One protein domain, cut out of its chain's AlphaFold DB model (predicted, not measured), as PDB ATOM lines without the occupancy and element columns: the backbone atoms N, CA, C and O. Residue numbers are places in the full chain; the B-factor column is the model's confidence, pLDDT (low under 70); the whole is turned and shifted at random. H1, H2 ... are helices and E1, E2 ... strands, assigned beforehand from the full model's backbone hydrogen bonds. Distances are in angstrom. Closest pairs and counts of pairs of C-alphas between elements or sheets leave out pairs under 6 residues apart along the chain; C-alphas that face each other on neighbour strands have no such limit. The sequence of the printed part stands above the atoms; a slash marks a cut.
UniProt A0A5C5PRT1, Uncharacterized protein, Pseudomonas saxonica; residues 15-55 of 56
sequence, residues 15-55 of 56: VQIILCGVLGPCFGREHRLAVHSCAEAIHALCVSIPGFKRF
ATOM      1  N   VAL A  15      42.986  53.392  21.716       83.81
ATOM      2  CA  VAL A  15      43.748  52.490  20.859       83.81
ATOM      3  C   VAL A  15      42.830  51.419  20.289       83.81
ATOM      4  O   VAL A  15      41.866  50.982  20.923       83.81
ATOM      5  N   GLN A  16      43.126  51.001  19.061       88.25
ATOM      6  CA  GLN A  16      42.423  49.915  18.394       88.25
ATOM      7  C   GLN A  16      43.185  48.612  18.626       88.25
ATOM      8  O   GLN A  16      44.345  48.474  18.247       88.25
ATOM      9  N   ILE A  17      42.519  47.654  19.256       86.44
ATOM     10  CA  ILE A  17      43.035  46.327  19.556       86.44
ATOM     11  C   ILE A  17      42.361  45.362  18.597       86.44
ATOM     12  O   ILE A  17      41.134  45.240  18.587       86.44
ATOM     13  N   ILE A  18      43.161  44.693  17.774       86.25
ATOM     14  CA  ILE A  18      42.659  43.739  16.791       86.25
ATOM     15  C   ILE A  18      42.910  42.334  17.322       86.25
ATOM     16  O   ILE A  18      44.053  41.942  17.561       86.25
ATOM     17  N   LEU A  19      41.836  41.575  17.503       86.19
ATOM     18  CA  LEU A  19      41.909  40.169  17.857       86.19
ATOM     19  C   LEU A  19      42.042  39.335  16.581       86.19
ATOM     20  O   LEU A  19      41.142  39.282  15.740       86.19
ATOM     21  N   CYS A  20      43.194  38.688  16.435       82.69
ATOM     22  CA  CYS A  20      43.522  37.861  15.280       82.69
ATOM     23  C   CYS A  20      43.196  36.379  15.514       82.69
ATOM     24  O   CYS A  20      43.100  35.902  16.645       82.69
ATOM     25  N   GLY A  21      43.057  35.633  14.415       87.12
ATOM     26  CA  GLY A  21      42.811  34.193  14.449       87.12
ATOM     27  C   GLY A  21      41.434  33.847  15.012       87.12
ATOM     28  O   GLY A  21      40.440  34.480  14.662       87.12
ATOM     29  N   VAL A  22      41.382  32.841  15.886       85.06
ATOM     30  CA  VAL A  22      40.140  32.334  16.500       85.06
ATOM     31  C   VAL A  22      39.480  33.330  17.461       85.06
ATOM     32  O   VAL A  22      38.277  33.264  17.678       85.06
ATOM     33  N   LEU A  23      40.234  34.299  17.989       83.00
ATOM     34  CA  LEU A  23      39.704  35.309  18.909       83.00
ATOM     35  C   LEU A  23      38.754  36.297  18.212       83.00
ATOM     36  O   LEU A  23      37.774  36.727  18.813       83.00
ATOM     37  N   GLY A  24      39.014  36.625  16.942       82.44
ATOM     38  CA  GLY A  24      38.199  37.560  16.161       82.44
ATOM     39  C   GLY A  24      36.730  37.134  16.003       82.44
ATOM     40  O   GLY A  24      35.850  37.927  16.337       82.44
ATOM     41  N   PRO A  25      36.429  35.908  15.532       83.50
ATOM     42  CA  PRO A  25      35.052  35.418  15.441       83.50
ATOM     43  C   PRO A  25      34.427  35.075  16.803       83.50
ATOM     44  O   PRO A  25      33.206  35.091  16.911       83.50
ATOM     45  N   CYS A  26      35.221  34.783  17.840       82.00
ATOM     46  CA  CYS A  26      34.689  34.437  19.162       82.00
ATOM     47  C   CYS A  26      34.325  35.653  20.025       82.00
ATOM     48  O   CYS A  26      33.347  35.592  20.766       82.00
ATOM     49  N   PHE A  27      35.100  36.738  19.959       81.69
ATOM     50  CA  PHE A  27      34.986  37.855  20.906       81.69
ATOM     51  C   PHE A  27      34.809  39.225  20.245       81.69
ATOM     52  O   PHE A  27      34.441  40.183  20.922       81.69
ATOM     53  N   GLY A  28      35.003  39.303  18.928       83.00
ATOM     54  CA  GLY A  28      35.018  40.546  18.168       83.00
ATOM     55  C   GLY A  28      36.409  40.804  17.605       83.00
ATOM     56  O   GLY A  28      37.419  40.654  18.278       83.00
ATOM     57  N   ARG A  29      36.493  41.162  16.325       85.06
ATOM     58  CA  ARG A  29      37.790  41.353  15.665       85.06
ATOM     59  C   ARG A  29      38.463  42.661  16.059       85.06
ATOM     60  O   ARG A  29      39.684  42.730  16.047       85.06
ATOM     61  N   GLU A  30      37.692  43.685  16.397       87.00
ATOM     62  CA  GLU A  30      38.202  45.021  16.685       87.00
ATOM     63  C   GLU A  30      37.584  45.563  17.969       87.00
ATOM     64  O   GLU A  30      36.365  45.656  18.097       87.00
ATOM     65  N   HIS A  31      38.438  45.976  18.899       84.94
ATOM     66  CA  HIS A  31      38.050  46.584  20.161       84.94
ATOM     67  C   HIS A  31      38.744  47.929  20.306       84.94
ATOM     68  O   HIS A  31      39.965  48.020  20.225       84.94
ATOM     69  N   ARG A  32      37.970  48.991  20.520       84.31
ATOM     70  CA  ARG A  32      38.512  50.325  20.788       84.31
ATOM     71  C   ARG A  32      38.448  50.569  22.283       84.31
ATOM     72  O   ARG A  32      37.358  50.683  22.836       84.31
ATOM     73  N   LEU A  33      39.608  50.601  22.928       84.88
ATOM     74  CA  LEU A  33      39.721  50.788  24.369       84.88
ATOM     75  C   LEU A  33      40.684  51.928  24.661       84.88
ATOM     76  O   LEU A  33      41.674  52.131  23.965       84.88
ATOM     77  N   ALA A  34      40.369  52.680  25.704       84.75
ATOM     78  CA  ALA A  34      41.197  53.773  26.169       84.75
ATOM     79  C   ALA A  34      42.153  53.215  27.235       84.75
ATOM     80  O   ALA A  34      41.810  53.147  28.413       84.75
ATOM     81  N   VAL A  35      43.302  52.707  26.791       83.25
ATOM     82  CA  VAL A  35      44.283  51.990  27.622       83.25
ATOM     83  C   VAL A  35      45.689  52.483  27.316       83.25
ATOM     84  O   VAL A  35      45.997  52.833  26.178       83.25
ATOM     85  N   HIS A  36      46.551  52.497  28.329       83.62
ATOM     86  CA  HIS A  36      47.910  53.026  28.225       83.62
ATOM     87  C   HIS A  36      48.969  51.934  28.015       83.62
ATOM     88  O   HIS A  36      50.113  52.246  27.690       83.62
ATOM     89  N   SER A  37      48.616  50.655  28.187       82.12
ATOM     90  CA  SER A  37      49.539  49.522  28.046       82.12
ATOM     91  C   SER A  37      48.835  48.243  27.583       82.12
ATOM     92  O   SER A  37      47.634  48.067  27.789       82.12
ATOM     93  N   CYS A  38      49.590  47.301  27.009       83.69
ATOM     94  CA  CYS A  38      49.083  45.986  26.602       83.69
ATOM     95  C   CYS A  38      48.488  45.195  27.779       83.69
ATOM     96  O   CYS A  38      47.498  44.487  27.607       83.69
ATOM     97  N   ALA A  39      49.055  45.325  28.983       86.62
ATOM     98  CA  ALA A  39      48.528  44.655  30.174       86.62
ATOM     99  C   ALA A  39      47.149  45.205  30.579       86.62
ATOM    100  O   ALA A  39      46.240  44.433  30.883       86.62
ATOM    101  N   GLU A  40      46.971  46.530  30.515       86.62
ATOM    102  CA  GLU A  40      45.665  47.168  30.712       86.62
ATOM    103  C   GLU A  40      44.680  46.776  29.616       86.62
ATOM    104  O   GLU A  40      43.527  46.499  29.924       86.62
ATOM    105  N   ALA A  41      45.124  46.688  28.359       86.75
ATOM    106  CA  ALA A  41      44.292  46.224  27.253       86.75
ATOM    107  C   ALA A  41      43.734  44.820  27.527       86.75
ATOM    108  O   ALA A  41      42.528  44.605  27.430       86.75
ATOM    109  N   ILE A  42      44.590  43.879  27.940       86.81
ATOM    110  CA  ILE A  42      44.177  42.512  28.285       86.81
ATOM    111  C   ILE A  42      43.221  42.518  29.479       86.81
ATOM    112  O   ILE A  42      42.194  41.842  29.442       86.81
ATOM    113  N   HIS A  43      43.522  43.283  30.530       87.56
ATOM    114  CA  HIS A  43      42.660  43.364  31.707       87.56
ATOM    115  C   HIS A  43      41.285  43.959  31.368       87.56
ATOM    116  O   HIS A  43      40.257  43.406  31.753       87.56
ATOM    117  N   ALA A  44      41.254  45.039  30.588       88.69
ATOM    118  CA  ALA A  44      40.033  45.688  30.134       88.69
ATOM    119  C   ALA A  44      39.196  44.767  29.236       88.69
ATOM    120  O   ALA A  44      37.981  44.693  29.420       88.69
ATOM    121  N   LEU A  45      39.820  44.012  28.324       87.00
ATOM    122  CA  LEU A  45      39.134  42.987  27.527       87.00
ATOM    123  C   LEU A  45      38.576  41.869  28.410       87.00
ATOM    124  O   LEU A  45      37.433  41.466  28.244       87.00
ATOM    125  N   CYS A  46      39.350  41.409  29.385       86.75
ATOM    126  CA  CYS A  46      38.974  40.355  30.322       86.75
ATOM    127  C   CYS A  46      37.772  40.733  31.208       86.75
ATOM    128  O   CYS A  46      36.927  39.886  31.495       86.75
ATOM    129  N   VAL A  47      37.677  42.003  31.617       88.31
ATOM    130  CA  VAL A  47      36.541  42.536  32.387       88.31
ATOM    131  C   VAL A  47      35.339  42.837  31.488       88.31
ATOM    132  O   VAL A  47      34.203  42.602  31.894       88.31
ATOM    133  N   SER A  48      35.569  43.340  30.273       85.44
ATOM    134  CA  SER A  48      34.490  43.744  29.359       85.44
ATOM    135  C   SER A  48      33.852  42.560  28.629       85.44
ATOM    136  O   SER A  48      32.663  42.598  28.322       85.44
ATOM    137  N   ILE A  49      34.631  41.517  28.335       84.12
ATOM    138  CA  ILE A  49      34.212  40.363  27.543       84.12
ATOM    139  C   ILE A  49      34.135  39.133  28.459       84.12
ATOM    140  O   ILE A  49      35.163  38.526  28.794       84.12
ATOM    141  N   PRO A  50      32.926  38.711  28.867       79.75
ATOM    142  CA  PRO A  50      32.770  37.514  29.676       79.75
ATOM    143  C   PRO A  50      33.261  36.288  28.894       79.75
ATOM    144  O   PRO A  50      32.878  36.061  27.752       79.75
ATOM    145  N   GLY A  51      34.128  35.486  29.513       82.00
ATOM    146  CA  GLY A  51      34.716  34.294  28.887       82.00
ATOM    147  C   GLY A  51      36.086  34.517  28.241       82.00
ATOM    148  O   GLY A  51      36.809  33.542  28.063       82.00
ATOM    149  N   PHE A  52      36.510  35.765  28.019       84.00
ATOM    150  CA  PHE A  52      37.838  36.066  27.469       84.00
ATOM    151  C   PHE A  52      38.968  35.583  28.391       84.00
ATOM    152  O   PHE A  52      39.929  34.968  27.938       84.00
ATOM    153  N   LYS A  53      38.802  35.740  29.713       82.69
ATOM    154  CA  LYS A  53      39.745  35.216  30.722       82.69
ATOM    155  C   LYS A  53      39.965  33.707  30.648       82.69
ATOM    156  O   LYS A  53      41.003  33.235  31.076       82.69
ATOM    157  N   ARG A  54      38.952  32.949  30.218       83.62
ATOM    158  CA  ARG A  54      39.027  31.480  30.148       83.62
ATOM    159  C   ARG A  54      39.728  31.002  28.878       83.62
ATOM    160  O   ARG A  54      40.032  29.822  28.786       83.62
ATOM    161  N   PHE A  55      39.885  31.893  27.898       80.38
ATOM    162  CA  PHE A  55      40.532  31.603  26.626       80.38
ATOM    163  C   PHE A  55      42.048  31.856  26.670       80.38
ATOM    164  O   PHE A  55      42.789  31.179  25.965       80.38
TER     165      PHE A  55
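This is residues 15 to 55 of the 56 residues of an uncharacterized protein of Pseudomonas saxonica (UniProt A0A5C5PRT1). A ribbon of two antiparallel strands, E1 and E2, has the short helix H1 at one end, in the turn that joins them, while the longest helix, H2, crosses over one face of the ribbon with its residues 38 to 45. After H2 the printed part turns a corner into the short helix H3, which comes near H1. The 41 printed residues hold three named helices and two named strands in the order E1, H1, E2, H2, H3, of mixed class, helices and strands. The whole is compact, with a radius of gyration of the C-alphas of 9.5 A, and spans 25 by 18 by 12 A.

E1 is residues 15 to 18, beginning at C-alpha 15 (43.748, 52.490, 20.859). H1 is residues 23 to 27. E2 is residues 30 to 34, 13.2 A long. H2 is residues 38 to 48, 15.0 A long, from C-alpha 38 at (49.083, 45.986, 26.602). H3 is residues 52 to 55, ending at C-alpha 55 (40.532, 31.603, 26.626).

E1 and E2 are antiparallel neighbours at 153 degrees, with N 17 and O 31 2.8 A apart and N 33 and O 15 3.0 A apart, both within hydrogen-bond range. The closest C-alphas of E2 and H2, those of Leu 33 and Ala 41, are 7.1 A apart. H2 and H3 touch only at the corner, and only just, with 3 pairs of C-alphas within 8 A; the closest are Cys 46 and Lys 53, 5.2 A. H1 and H3 are close but not clearly touching, with the closest C-alphas, those of Phe 27 and Phe 52, 7.4 A apart. H1 and H2 are apart. In H1 and H2 every O i to N i+4 pair is within hydrogen-bond range; H3 is too short for such a pair.

The two C-alphas farthest apart, those of Pro 25 and His 36, are 25.3 A apart. The printed part has no cut, and its four links are tight. The mean pLDDT of the printed part is 84.7, and no printed residue is under 70.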